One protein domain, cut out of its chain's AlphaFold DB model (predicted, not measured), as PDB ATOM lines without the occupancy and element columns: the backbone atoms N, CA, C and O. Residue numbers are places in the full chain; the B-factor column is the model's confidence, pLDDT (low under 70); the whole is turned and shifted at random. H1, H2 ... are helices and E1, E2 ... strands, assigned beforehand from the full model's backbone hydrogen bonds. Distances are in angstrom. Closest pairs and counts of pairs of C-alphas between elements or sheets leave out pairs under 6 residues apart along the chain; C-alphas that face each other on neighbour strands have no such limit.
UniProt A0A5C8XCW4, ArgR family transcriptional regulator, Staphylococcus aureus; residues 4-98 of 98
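What this domain is: This is residues 4 to 98 of the 98 residues of the protein "ArgR family transcriptional regulator" of Staphylococcus aureus (UniProt A0A5C8XCW4). Three short helices, H1, H2 and H3, cross one another in a small cluster at one end, and the hairpin of E1 and E2 packs on it through H1 and H3. From there H4 runs out as a long arm, most of it standing free, and a second, tiny hairpin of E3 and E4 sits at the far end. The printed part has 95 residues, with four named helices and four named strands in the order H1, H2, H3, E1, E2, H4, E3, E4; the class is mixed, helices and strands, and each of the two sheets is one antiparallel pair. The whole is loose, with a radius of gyration of the C-alphas of 17.2 A, and spans 54 by 24 by 24 A, the arm and the far hairpin making much of the length.

How they stand to each other: H1, residues 4 to 16, touches H2, residues 22 to 33, opposite ways at a steep tilt of 66 degrees; the closest C-alphas are those of Val 10 and Ile 25, 6.9 A apart. H1 touches H2 with its residues 9 to 14 alone, and H2 touches H1 with its residues 25 to 29 alone. H3, residues 39 to 48, touches H2 about perpendicular, at 82 degrees, with the C-alphas of Lys 22 and Ala 39 closest at 6.7 A; H2 uses residues 22 to 26 alone. H1 and H3 only just touch, with 3 pairs of C-alphas within 8 A, at 85 degrees, about perpendicular; Leu 7 and Asp 45 have the closest C-alphas, at 6.3 A, and H1 uses residues 7 to 10 alone. The helix packing is mostly crossed, with 0 of these 3 pairs at a shallow tilt. E1, residues 51 to 55, and E2, residues 61 to 65, form an antiparallel hairpin at 143 degrees, with N 54 and O 62 at 2.8 A and N 64 and O 52 at 2.9 A, within hydrogen-bond range. The closest C-alphas of H1 and E2 are those of Val 14 and Lys 64, 6.6 A apart. H4, residues 68 to 84, touches no helix. E3, residues 90 to 92, and E4, residues 95 to 97, form an antiparallel hairpin at 159 degrees, with N 90 and O 97 at 2.8 A. In H1, H2, H3 and H4 every O i to N i+4 pair is within hydrogen-bond range.

Where its parts are: H1 begins at C-alpha 4, (-0.334, -32.346, -15.239), and is 18.5 A long. H2 measures 16.6 A and H3 14.3 A; E1 and E2 are 12.9 A each. H4, 24.2 A, ends at C-alpha 84, (35.111, -9.898, -2.062). E3 and E4 are 6.3 A and 6.4 A, and E4 ends at C-alpha 97, (39.694, -25.208, 1.056).

The domain as a whole: The C-alphas farthest apart, those of Gly 34 and Asn 92, are 54.1 A apart. The printed part has no cut, and its seven links between named elements are tight. Residues 68 to 73 and 75 to 81 of H4 stand free, as do residues 91 to 96. The mean pLDDT of the printed part is 92.2, that of H4 is 86, and no printed residue is under 70.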
ATOM      1  N   SER A   4      -0.695 -33.600 -14.557       96.44
ATOM      2  CA  SER A   4      -0.334 -32.346 -15.239       96.44
ATOM      3  C   SER A   4      -0.832 -31.109 -14.488       96.44
ATOM      4  O   SER A   4      -0.062 -30.187 -14.238       96.44
ATOM      5  N   LYS A   5      -2.093 -31.128 -14.037       96.00
ATOM      6  CA  LYS A   5      -2.670 -30.020 -13.269       96.00
ATOM      7  C   LYS A   5      -2.004 -29.852 -11.904       96.00
ATOM      8  O   LYS A   5      -1.775 -28.732 -11.463       96.00
ATOM      9  N   ARG A   6      -1.645 -30.961 -11.249       96.75
ATOM     10  CA  ARG A   6      -0.895 -30.932  -9.988       96.75
ATOM     11  C   ARG A   6       0.482 -30.284 -10.164       96.75
ATOM     12  O   ARG A   6       0.838 -29.443  -9.350       96.75
ATOM     13  N   LEU A   7       1.219 -30.628 -11.222       97.75
ATOM     14  CA  LEU A   7       2.525 -30.028 -11.523       97.75
ATOM     15  C   LEU A   7       2.420 -28.513 -11.755       97.75
ATOM     16  O   LEU A   7       3.210 -27.750 -11.203       97.75
ATOM     17  N   GLU A   8       1.409 -28.072 -12.505       97.06
ATOM     18  CA  GLU A   8       1.121 -26.649 -12.732       97.06
ATOM     19  C   GLU A   8       0.861 -25.901 -11.411       97.06
ATOM     20  O   GLU A   8       1.404 -24.818 -11.174       97.06
ATOM     21  N   ILE A   9       0.076 -26.506 -10.513       96.56
ATOM     22  CA  ILE A   9      -0.222 -25.947  -9.190       96.56
ATOM     23  C   ILE A   9       1.039 -25.891  -8.321       96.56
ATOM     24  O   ILE A   9       1.332 -24.837  -7.763       96.56
ATOM     25  N   VAL A  10       1.818 -26.976  -8.237       97.31
ATOM     26  CA  VAL A  10       3.078 -27.017  -7.467       97.31
ATOM     27  C   VAL A  10       4.040 -25.930  -7.951       97.31
ATOM     28  O   VAL A  10       4.564 -25.168  -7.137       97.31
ATOM     29  N   SER A  11       4.220 -25.805  -9.268       96.88
ATOM     30  CA  SER A  11       5.048 -24.757  -9.872       96.88
ATOM     31  C   SER A  11       4.550 -23.354  -9.501       96.88
ATOM     32  O   SER A  11       5.332 -22.499  -9.083       96.88
ATOM     33  N   THR A  12       3.235 -23.131  -9.567       96.19
ATOM     34  CA  THR A  12       2.614 -21.846  -9.221       96.19
ATOM     35  C   THR A  12       2.796 -21.491  -7.746       96.19
ATOM     36  O   THR A  12       3.125 -20.346  -7.434       96.19
ATOM     37  N   ILE A  13       2.617 -22.456  -6.839       96.44
ATOM     38  CA  ILE A  13       2.790 -22.260  -5.394       96.44
ATOM     39  C   ILE A  13       4.221 -21.812  -5.097       96.44
ATOM     40  O   ILE A  13       4.405 -20.786  -4.444       96.44
ATOM     41  N   VAL A  14       5.216 -22.532  -5.625       95.56
ATOM     42  CA  VAL A  14       6.641 -22.229  -5.417       95.56
ATOM     43  C   VAL A  14       7.038 -20.890  -6.044       95.56
ATOM     44  O   VAL A  14       7.859 -20.172  -5.486       95.56
ATOM     45  N   LYS A  15       6.446 -20.514  -7.185       93.31
ATOM     46  CA  LYS A  15       6.723 -19.221  -7.832       93.31
ATOM     47  C   LYS A  15       6.149 -18.034  -7.053       93.31
ATOM     48  O   LYS A  15       6.748 -16.963  -7.057       93.31
ATOM     49  N   LYS A  16       4.975 -18.199  -6.436       93.75
ATOM     50  CA  LYS A  16       4.249 -17.108  -5.762       93.75
ATOM     51  C   LYS A  16       4.571 -16.968  -4.275       93.75
ATOM     52  O   LYS A  16       4.334 -15.900  -3.720       93.75
ATOM     53  N   HIS A  17       5.097 -18.008  -3.633       93.81
ATOM     54  CA  HIS A  17       5.305 -18.033  -2.186       93.81
ATOM     55  C   HIS A  17       6.712 -18.507  -1.825       93.81
ATOM     56  O   HIS A  17       7.301 -19.343  -2.508       93.81
ATOM     57  N   LYS A  18       7.234 -18.030  -0.690       93.00
ATOM     58  CA  LYS A  18       8.454 -18.585  -0.092       93.00
ATOM     59  C   LYS A  18       8.119 -19.905   0.596       93.00
ATOM     60  O   LYS A  18       7.534 -19.927   1.676       93.00
ATOM     61  N   ILE A  19       8.479 -21.007  -0.053       96.81
ATOM     62  CA  ILE A  19       8.248 -22.357   0.460       96.81
ATOM     63  C   ILE A  19       9.529 -22.867   1.114       96.81
ATOM     64  O   ILE A  19      10.535 -23.049   0.443       96.81
ATOM     65  N   TYR A  20       9.489 -23.149   2.408       95.50
ATOM     66  CA  TYR A  20      10.621 -23.640   3.202       95.50
ATOM     67  C   TYR A  20      10.585 -25.164   3.363       95.50
ATOM     68  O   TYR A  20      11.620 -25.828   3.456       95.50
ATOM     69  N   LYS A  21       9.376 -25.731   3.388       95.75
ATOM     70  CA  LYS A  21       9.104 -27.149   3.628       95.75
ATOM     71  C   LYS A  21       8.087 -27.679   2.618       95.75
ATOM     72  O   LYS A  21       7.156 -26.977   2.233       95.75
ATOM     73  N   LYS A  22       8.237 -28.941   2.212       95.00
ATOM     74  CA  LYS A  22       7.319 -29.609   1.265       95.00
ATOM     75  C   LYS A  22       5.898 -29.714   1.828       95.00
ATOM     76  O   LYS A  22       4.932 -29.670   1.076       95.00
ATOM     77  N   GLU A  23       5.774 -29.784   3.150       96.06
ATOM     78  CA  GLU A  23       4.511 -29.809   3.884       96.06
ATOM     79  C   GLU A  23       3.676 -28.554   3.613       96.06
ATOM     80  O   GLU A  23       2.463 -28.664   3.503       96.06
ATOM     81  N   GLN A  24       4.306 -27.394   3.395       97.31
ATOM     82  CA  GLN A  24       3.577 -26.175   3.036       97.31
ATOM     83  C   GLN A  24       2.877 -26.326   1.683       97.31
ATOM     84  O   GLN A  24       1.734 -25.915   1.542       97.31
ATOM     85  N   ILE A  25       3.518 -26.973   0.702       97.06
ATOM     86  CA  ILE A  25       2.900 -27.253  -0.606       97.06
ATOM     87  C   ILE A  25       1.701 -28.189  -0.435       97.06
ATOM     88  O   ILE A  25       0.661 -27.968  -1.046       97.06
ATOM     89  N   ILE A  26       1.836 -29.220   0.407       97.50
ATOM     90  CA  ILE A  26       0.739 -30.151   0.707       97.50
ATOM     91  C   ILE A  26      -0.439 -29.391   1.317       97.50
ATOM     92  O   ILE A  26      -1.555 -29.540   0.828       97.50
ATOM     93  N   SER A  27      -0.178 -28.553   2.324       97.25
ATOM     94  CA  SER A  27      -1.192 -27.723   2.974       97.25
ATOM     95  C   SER A  27      -1.881 -26.781   1.988       97.25
ATOM     96  O   SER A  27      -3.104 -26.757   1.956       97.25
ATOM     97  N   TYR A  28      -1.134 -26.092   1.116       96.56
ATOM     98  CA  TYR A  28      -1.726 -25.244   0.074       96.56
ATOM     99  C   TYR A  28      -2.642 -26.030  -0.870       96.56
ATOM    100  O   TYR A  28      -3.702 -25.552  -1.257       96.56
ATOM    101  N   ILE A  29      -2.251 -27.236  -1.282       96.25
ATOM    102  CA  ILE A  29      -3.095 -28.014  -2.195       96.25
ATOM    103  C   ILE A  29      -4.356 -28.514  -1.474       96.25
ATOM    104  O   ILE A  29      -5.443 -28.483  -2.048       96.25
ATOM    105  N   GLU A  30      -4.226 -28.949  -0.224       96.75
ATOM    106  CA  GLU A  30      -5.354 -29.429   0.570       96.75
ATOM    107  C   GLU A  30      -6.356 -28.314   0.884       96.75
ATOM    108  O   GLU A  30      -7.550 -28.505   0.675       96.75
ATOM    109  N   GLU A  31      -5.877 -27.141   1.298       96.69
ATOM    110  CA  GLU A  31      -6.710 -25.987   1.645       96.69
ATOM    111  C   GLU A  31      -7.507 -25.462   0.440       96.69
ATOM    112  O   GLU A  31      -8.707 -25.225   0.547       96.69
ATOM    113  N   TYR A  32      -6.868 -25.323  -0.726       95.12
ATOM    114  CA  TYR A  32      -7.499 -24.698  -1.895       95.12
ATOM    115  C   TYR A  32      -8.225 -25.682  -2.818       95.12
ATOM    116  O   TYR A  32      -9.095 -25.271  -3.587       95.12
ATOM    117  N   PHE A  33      -7.869 -26.970  -2.791       94.25
ATOM    118  CA  PHE A  33      -8.412 -27.969  -3.722       94.25
ATOM    119  C   PHE A  33      -9.037 -29.187  -3.032       94.25
ATOM    120  O   PHE A  33      -9.549 -30.063  -3.730       94.25
ATOM    121  N   GLY A  34      -8.988 -29.284  -1.699       95.38
ATOM    122  CA  GLY A  34      -9.585 -30.386  -0.936       95.38
ATOM    123  C   GLY A  34      -8.916 -31.746  -1.163       95.38
ATOM    124  O   GLY A  34      -9.513 -32.785  -0.884       95.38
ATOM    125  N   VAL A  35      -7.698 -31.771  -1.716       94.69
ATOM    126  CA  VAL A  35      -6.964 -33.007  -2.024       94.69
ATOM    127  C   VAL A  35      -5.619 -32.999  -1.319       94.69
ATOM    128  O   VAL A  35      -4.796 -32.114  -1.538       94.69
ATOM    129  N   ARG A  36      -5.348 -34.050  -0.546       95.06
ATOM    130  CA  ARG A  36      -4.062 -34.237   0.124       95.06
ATOM    131  C   ARG A  36      -3.176 -35.211  -0.647       95.06
ATOM    132  O   ARG A  36      -3.585 -36.325  -0.975       95.06
ATOM    133  N   TYR A  37      -1.936 -34.809  -0.911       95.75
ATOM    134  CA  TYR A  37      -0.910 -35.671  -1.504       95.75
ATOM    135  C   TYR A  37       0.139 -36.072  -0.470       95.75
ATOM    136  O   TYR A  37       0.455 -35.314   0.445       95.75
ATOM    137  N   SER A  38       0.722 -37.262  -0.633       96.38
ATOM    138  CA  SER A  38       1.840 -37.684   0.210       96.38
ATOM    139  C   SER A  38       3.086 -36.839  -0.055       96.38
ATOM    140  O   SER A  38       3.337 -36.404  -1.183       96.38
ATOM    141  N   ALA A  39       3.928 -36.684   0.969       95.94
ATOM    142  CA  ALA A  39       5.210 -35.994   0.846       95.94
ATOM    143  C   ALA A  39       6.100 -36.592  -0.255       95.94
ATOM    144  O   ALA A  39       6.795 -35.860  -0.955       95.94
ATOM    145  N   THR A  40       6.042 -37.910  -0.454       97.12
ATOM    146  CA  THR A  40       6.772 -38.611  -1.518       97.12
ATOM    147  C   THR A  40       6.272 -38.231  -2.910       97.12
ATOM    148  O   THR A  40       7.071 -38.117  -3.836       97.12
ATOM    149  N   THR A  41       4.964 -38.014  -3.071       97.12
ATOM    150  CA  THR A  41       4.389 -37.564  -4.348       97.12
ATOM    151  C   THR A  41       4.868 -36.155  -4.676       97.12
ATOM    152  O   THR A  41       5.401 -35.938  -5.760       97.12
ATOM    153  N   ILE A  42       4.773 -35.233  -3.714       97.75
ATOM    154  CA  ILE A  42       5.255 -33.857  -3.889       97.75
ATOM    155  C   ILE A  42       6.767 -33.824  -4.147       97.75
ATOM    156  O   ILE A  42       7.219 -33.083  -5.010       97.75
ATOM    157  N   ALA A  43       7.559 -34.668  -3.479       97.19
ATOM    158  CA  ALA A  43       8.997 -34.756  -3.733       97.19
ATOM    159  C   ALA A  43       9.326 -35.178  -5.178       97.19
ATOM    160  O   ALA A  43      10.242 -34.625  -5.786       97.19
ATOM    161  N   LYS A  44       8.571 -36.132  -5.743       97.81
ATOM    162  CA  LYS A  44       8.724 -36.537  -7.151       97.81
ATOM    163  C   LYS A  44       8.356 -35.402  -8.107       97.81
ATOM    164  O   LYS A  44       9.100 -35.155  -9.049       97.81
ATOM    165  N   ASP A  45       7.260 -34.699  -7.834       97.62
ATOM    166  CA  ASP A  45       6.817 -33.562  -8.646       97.62
ATOM    167  C   ASP A  45       7.837 -32.413  -8.637       97.62
ATOM    168  O   ASP A  45       8.144 -31.852  -9.684       97.62
ATOM    169  N   LEU A  46       8.407 -32.085  -7.470       97.69
ATOM    170  CA  LEU A  46       9.452 -31.064  -7.342       97.69
ATOM    171  C   LEU A  46      10.685 -31.414  -8.180       97.69
ATOM    172  O   LEU A  46      11.201 -30.556  -8.892       97.69
ATOM    173  N   LYS A  47      11.115 -32.683  -8.146       96.88
ATOM    174  CA  LYS A  47      12.224 -33.171  -8.974       96.88
ATOM    175  C   LYS A  47      11.919 -33.032 -10.468       96.88
ATOM    176  O   LYS A  47      12.776 -32.592 -11.218       96.88
ATOM    177  N   GLU A  48      10.710 -33.387 -10.894       97.31
ATOM    178  CA  GLU A  48      10.279 -33.278 -12.297       97.31
ATOM    179  C   GLU A  48      10.201 -31.825 -12.785       97.31
ATOM    180  O   GLU A  48      10.440 -31.549 -13.955       97.31
ATOM    181  N   LEU A  49       9.917 -30.887 -11.880       96.44
ATOM    182  CA  LEU A  49       9.862 -29.452 -12.158       96.44
ATOM    183  C   LEU A  49      11.220 -28.739 -12.026       96.44
ATOM    184  O   LEU A  49      11.258 -27.514 -12.130       96.44
ATOM    185  N   ASN A  50      12.314 -29.466 -11.770       96.06
ATOM    186  CA  ASN A  50      13.625 -28.897 -11.435       96.06
ATOM    187  C   ASN A  50      13.565 -27.887 -10.273       96.06
ATOM    188  O   ASN A  50      14.224 -26.846 -10.289       96.06
ATOM    189  N   ILE A  51      12.754 -28.175  -9.253       96.25
ATOM    190  CA  ILE A  51      12.619 -27.348  -8.053       96.25
ATOM    191  C   ILE A  51      13.403 -27.986  -6.909       96.25
ATOM    192  O   ILE A  51      13.127 -29.112  -6.493       96.25
ATOM    193  N   TYR A  52      14.336 -27.224  -6.345       94.19
ATOM    194  CA  TYR A  52      15.239 -27.682  -5.291       94.19
ATOM    195  C   TYR A  52      15.274 -26.700  -4.130       94.19
ATOM    196  O   TYR A  52      14.916 -25.532  -4.283       94.19
ATOM    197  N   ARG A  53      15.718 -27.174  -2.959       92.69
ATOM    198  CA  ARG A  53      16.037 -26.275  -1.848       92.69
ATOM    199  C   ARG A  53      17.331 -25.541  -2.161       92.69
ATOM    200  O   ARG A  53      18.343 -26.173  -2.442       92.69
ATOM    201  N   VAL A  54      17.276 -24.224  -2.070       90.00
ATOM    202  CA  VAL A  54      18.395 -23.313  -2.270       90.00
ATOM    203  C   VAL A  54      18.561 -22.475  -1.005       90.00
ATOM    204  O   VAL A  54      17.546 -22.082  -0.413       90.00
ATOM    205  N   PRO A  55      19.798 -22.218  -0.563       87.69
ATOM    206  CA  PRO A  55      20.031 -21.347   0.575       87.69
ATOM    207  C   PRO A  55      19.713 -19.904   0.172       87.69
ATOM    208  O   PRO A  55      20.034 -19.469  -0.938       87.69
ATOM    209  N   ILE A  56      19.054 -19.166   1.060       85.12
ATOM    210  CA  ILE A  56      18.927 -17.703   0.948       85.12
ATOM    211  C   ILE A  56      19.839 -16.980   1.937       85.12
ATOM    212  O   ILE A  56      20.214 -15.843   1.670       85.12
ATOM    213  N   ASP A  57      20.218 -17.665   3.014       82.88
ATOM    214  CA  ASP A  57      21.213 -17.290   4.014       82.88
ATOM    215  C   ASP A  57      21.757 -18.576   4.680       82.88
ATOM    216  O   ASP A  57      21.441 -19.688   4.240       82.88
ATOM    217  N   CYS A  58      22.592 -18.434   5.712       76.12
ATOM    218  CA  CYS A  58      23.281 -19.545   6.379       76.12
ATOM    219  C   CYS A  58      22.337 -20.564   7.039       76.12
ATOM    220  O   CYS A  58      22.685 -21.740   7.150       76.12
ATOM    221  N   GLU A  59      21.146 -20.146   7.465       86.75
ATOM    222  CA  GLU A  59      20.221 -20.986   8.238       86.75
ATOM    223  C   GLU A  59      18.956 -21.332   7.444       86.75
ATOM    224  O   GLU A  59      18.271 -22.326   7.714       86.75
ATOM    225  N   THR A  60      18.662 -20.547   6.409       89.81
ATOM    226  CA  THR A  60      17.374 -20.565   5.734       89.81
ATOM    227  C   THR A  60      17.488 -21.055   4.304       89.81
ATOM    228  O   THR A  60      18.242 -20.550   3.473       89.81
ATOM    229  N   TRP A  61      16.636 -22.028   3.989       92.56
ATOM    230  CA  TRP A  61      16.566 -22.655   2.678       92.56
ATOM    231  C   TRP A  61      15.132 -22.657   2.176       92.56
ATOM    232  O   TRP A  61      14.221 -23.084   2.895       92.56
ATOM    233  N   ILE A  62      14.946 -22.267   0.920       95.00
ATOM    234  CA  ILE A  62      13.644 -22.241   0.250       95.00
ATOM    235  C   ILE A  62      13.654 -23.117  -0.995       95.00
ATOM    236  O   ILE A  62      14.689 -23.299  -1.624       95.00
ATOM    237  N   TYR A  63      12.502 -23.638  -1.389       95.56
ATOM    238  CA  TYR A  63      12.329 -24.266  -2.689       95.56
ATOM    239  C   TYR A  63      12.288 -23.194  -3.781       95.56
ATOM    240  O   TYR A  63      11.491 -22.260  -3.702       95.56
ATOM    241  N   LYS A  64      13.128 -23.340  -4.808       93.56
ATOM    242  CA  LYS A  64      13.163 -22.474  -5.994       93.56
ATOM    243  C   LYS A  64      13.369 -23.328  -7.244       93.56
ATOM    244  O   LYS A  64      14.069 -24.339  -7.208       93.56
ATOM    245  N   ALA A  65      12.731 -22.931  -8.343       93.06
ATOM    246  CA  ALA A  65      12.950 -23.554  -9.644       93.06
ATOM    247  C   ALA A  65      14.337 -23.172 -10.182       93.06
ATOM    248  O   ALA A  65      14.681 -21.986 -10.232       93.06
ATOM    249  N   ILE A  66      15.111 -24.171 -10.593       89.44
ATOM    250  CA  ILE A  66      16.401 -23.985 -11.249       89.44
ATOM    251  C   ILE A  66      16.148 -23.899 -12.750       89.44
ATOM    252  O   ILE A  66      15.681 -24.841 -13.387       89.44
ATOM    253  N   ASN A  67      16.416 -22.722 -13.293       87.88
ATOM    254  CA  ASN A  67      16.361 -22.397 -14.709       87.88
ATOM    255  C   ASN A  67      17.558 -21.488 -15.031       87.88
ATOM    256  O   ASN A  67      18.279 -21.087 -14.117       87.88
ATOM    257  N   ASN A  68      17.742 -21.132 -16.303       85.31
ATOM    258  CA  ASN A  68      18.887 -20.323 -16.740       85.31
ATOM    259  C   ASN A  68      19.030 -19.010 -15.955       85.31
ATOM    260  O   ASN A  68      20.144 -18.617 -15.625       85.31
ATOM    261  N   GLN A  69      17.915 -18.356 -15.612       84.31
ATOM    262  CA  GLN A  69      17.937 -17.126 -14.822       84.31
ATOM    263  C   GLN A  69      18.400 -17.393 -13.384       84.31
ATOM    264  O   GLN A  69      19.312 -16.733 -12.901       84.31
ATOM    265  N   THR A  70      17.807 -18.376 -12.700       82.75
ATOM    266  CA  THR A  70      18.209 -18.745 -11.335       82.75
ATOM    267  C   THR A  70      19.675 -19.183 -11.290       82.75
ATOM    268  O   THR A  70      20.385 -18.851 -10.345       82.75
ATOM    269  N   GLU A  71      20.141 -19.912 -12.305       85.12
ATOM    270  CA  GLU A  71      21.540 -20.321 -12.422       85.12
ATOM    271  C   GLU A  71      22.464 -19.112 -12.597       85.12
ATOM    272  O   GLU A  71      23.488 -19.021 -11.918       85.12
ATOM    273  N   GLN A  72      22.090 -18.160 -13.452       85.25
ATOM    274  CA  GLN A  72      22.838 -16.920 -13.631       85.25
ATOM    275  C   GLN A  72      22.921 -16.118 -12.324       85.25
ATOM    276  O   GLN A  72      24.020 -15.757 -11.911       85.25
ATOM    277  N   GLU A  73      21.797 -15.928 -11.624       85.38
ATOM    278  CA  GLU A  73      21.753 -15.246 -10.321       85.38
ATOM    279  C   GLU A  73      22.685 -15.919  -9.295       85.38
ATOM    280  O   GLU A  73      23.385 -15.247  -8.536       85.38
ATOM    281  N   MET A  74      22.713 -17.256  -9.260       83.88
ATOM    282  CA  MET A  74      23.603 -18.011  -8.370       83.88
ATOM    283  C   MET A  74      25.073 -17.853  -8.754       83.88
ATOM    284  O   MET A  74      25.912 -17.689  -7.870       83.88
ATOM    285  N   ARG A  75      25.394 -17.878 -10.052       86.69
ATOM    286  CA  ARG A  75      26.760 -17.675 -10.557       86.69
ATOM    287  C   ARG A  75      27.277 -16.275 -10.246       86.69
ATOM    288  O   ARG A  75      28.438 -16.136  -9.876       86.69
ATOM    289  N   GLU A  76      26.437 -15.256 -10.388       87.62
ATOM    290  CA  GLU A  76      26.782 -13.870 -10.058       87.62
ATOM    291  C   GLU A  76      27.038 -13.706  -8.558       87.62
ATOM    292  O   GLU A  76      28.079 -13.176  -8.173       87.62
ATOM    293  N   LYS A  77      26.159 -14.249  -7.704       85.06
ATOM    294  CA  LYS A  77      26.373 -14.249  -6.247       85.06
ATOM    295  C   LYS A  77      27.644 -14.985  -5.837       85.06
ATOM    296  O   LYS A  77      28.395 -14.484  -5.010       85.06
ATOM    297  N   PHE A  78      27.890 -16.157  -6.420       85.56
ATOM    298  CA  PHE A  78      29.094 -16.932  -6.139       85.56
ATOM    299  C   PHE A  78      30.359 -16.174  -6.550       85.56
ATOM    300  O   PHE A  78      31.315 -16.116  -5.786       85.56
ATOM    301  N   ARG A  79      30.345 -15.535  -7.725       88.44
ATOM    302  CA  ARG A  79      31.456 -14.698  -8.185       88.44
ATOM    303  C   ARG A  79      31.725 -13.547  -7.222       88.44
ATOM    304  O   ARG A  79      32.868 -13.359  -6.828       88.44
ATOM    305  N   HIS A  80      30.677 -12.836  -6.808       88.12
ATOM    306  CA  HIS A  80      30.801 -11.749  -5.843       88.12
ATOM    307  C   HIS A  80      31.451 -12.224  -4.536       88.12
ATOM    308  O   HIS A  80      32.411 -11.608  -4.084       88.12
ATOM    309  N   TYR A  81      30.988 -13.356  -3.996       84.75
ATOM    310  CA  TYR A  81      31.556 -13.980  -2.799       84.75
ATOM    311  C   TYR A  81      33.047 -14.311  -2.970       84.75
ATOM    312  O   TYR A  81      33.870 -13.930  -2.140       84.75
ATOM    313  N   CYS A  82      33.424 -14.956  -4.078       86.19
ATOM    314  CA  CYS A  82      34.823 -15.277  -4.364       86.19
ATOM    315  C   CYS A  82      35.714 -14.037  -4.520       86.19
ATOM    316  O   CYS A  82      36.877 -14.085  -4.141       86.19
ATOM    317  N   GLU A  83      35.198 -12.950  -5.092       89.00
ATOM    318  CA  GLU A  83      35.970 -11.726  -5.341       89.00
ATOM    319  C   GLU A  83      36.135 -10.847  -4.093       89.00
ATOM    320  O   GLU A  83      37.129 -10.130  -3.994       89.00
ATOM    321  N   HIS A  84      35.177 -10.875  -3.160       88.44
ATOM    322  CA  HIS A  84      35.111  -9.898  -2.062       88.44
ATOM    323  C   HIS A  84      35.263 -10.508  -0.665       88.44
ATOM    324  O   HIS A  84      35.674  -9.801   0.252       88.44
ATOM    325  N   GLU A  85      34.933 -11.789  -0.482       87.12
ATOM    326  CA  GLU A  85      34.907 -12.425   0.843       87.12
ATOM    327  C   GLU A  85      35.988 -13.501   1.018       87.12
ATOM    328  O   GLU A  85      36.456 -13.731   2.132       87.12
ATOM    329  N   VAL A  86      36.424 -14.145  -0.068       86.75
ATOM    330  CA  VAL A  86      37.449 -15.196  -0.014       86.75
ATOM    331  C   VAL A  86      38.849 -14.584   0.015       86.75
ATOM    332  O   VAL A  86      39.287 -13.956  -0.945       86.75
ATOM    333  N   LEU A  87      39.585 -14.817   1.105       87.94
ATOM    334  CA  LEU A  87      40.958 -14.321   1.266       87.94
ATOM    335  C   LEU A  87      41.991 -15.179   0.523       87.94
ATOM    336  O   LEU A  87      42.970 -14.661  -0.013       87.94
ATOM    337  N   SER A  88      41.801 -16.497   0.506       89.00
ATOM    338  CA  SER A  88      42.682 -17.440  -0.184       89.00
ATOM    339  C   SER A  88      41.966 -18.763  -0.396       89.00
ATOM    340  O   SER A  88      41.135 -19.130   0.421       89.00
ATOM    341  N   SER A  89      42.340 -19.521  -1.424       87.50
ATOM    342  CA  SER A  89      41.849 -20.888  -1.596       87.50
ATOM    343  C   SER A  89      42.990 -21.852  -1.893       87.50
ATOM    344  O   SER A  89      43.877 -21.530  -2.685       87.50
ATOM    345  N   ILE A  90      42.942 -23.048  -1.310       92.31
ATOM    346  CA  ILE A  90      43.904 -24.128  -1.540       92.31
ATOM    347  C   ILE A  90      43.174 -25.302  -2.188       92.31
ATOM    348  O   ILE A  90      42.168 -25.787  -1.669       92.31
ATOM    349  N   ILE A  91      43.708 -25.789  -3.307       91.06
ATOM    350  CA  ILE A  91      43.235 -27.011  -3.960       91.06
ATOM    351  C   ILE A  91      44.192 -28.139  -3.580       91.06
ATOM    352  O   ILE A  91      45.375 -28.089  -3.913       91.06
ATOM    353  N   ASN A  92      43.686 -29.155  -2.885       91.06
ATOM    354  CA  ASN A  92      44.456 -30.339  -2.510       91.06
ATOM    355  C   ASN A  92      43.754 -31.599  -3.025       91.06
ATOM    356  O   ASN A  92      42.816 -32.108  -2.406       91.06
ATOM    357  N   GLY A  93      44.187 -32.080  -4.190       91.31
ATOM    358  CA  GLY A  93      43.544 -33.196  -4.879       91.31
ATOM    359  C   GLY A  93      42.078 -32.883  -5.190       91.31
ATOM    360  O   GLY A  93      41.787 -31.965  -5.951       91.31
ATOM    361  N   SER A  94      41.163 -33.641  -4.581       91.81
ATOM    362  CA  SER A  94      39.710 -33.486  -4.752       91.81
ATOM    363  C   SER A  94      39.064 -32.492  -3.778       91.81
ATOM    364  O   SER A  94      37.840 -32.365  -3.769       91.81
ATOM    365  N   TYR A  95      39.854 -31.819  -2.936       88.06
ATOM    366  CA  TYR A  95      39.364 -30.871  -1.937       88.06
ATOM    367  C   TYR A  95      39.662 -29.431  -2.345       88.06
ATOM    368  O   TYR A  95      40.761 -29.121  -2.809       88.06
ATOM    369  N   ILE A  96      38.688 -28.553  -2.108       87.88
ATOM    370  CA  ILE A  96      38.853 -27.101  -2.164       87.88
ATOM    371  C   ILE A  96      38.677 -26.583  -0.738       87.88
ATOM    372  O   ILE A  96      37.646 -26.828  -0.114       87.88
ATOM    373  N   ILE A  97      39.699 -25.905  -0.229       86.88
ATOM    374  CA  ILE A  97      39.694 -25.208   1.056       86.88
ATOM    375  C   ILE A  97      39.615 -23.722   0.723       86.88
ATOM    376  O   ILE A  97      40.439 -23.241  -0.054       86.88
ATOM    377  N   VAL A  98      38.605 -23.037   1.250       84.38
ATOM    378  CA  VAL A  98      38.286 -21.623   1.003       84.38
ATOM    379  C   VAL A  98      38.324 -20.883   2.330       84.38
ATOM    380  O   VAL A  98      37.848 -21.489   3.317       84.38
TER     381      VAL A  98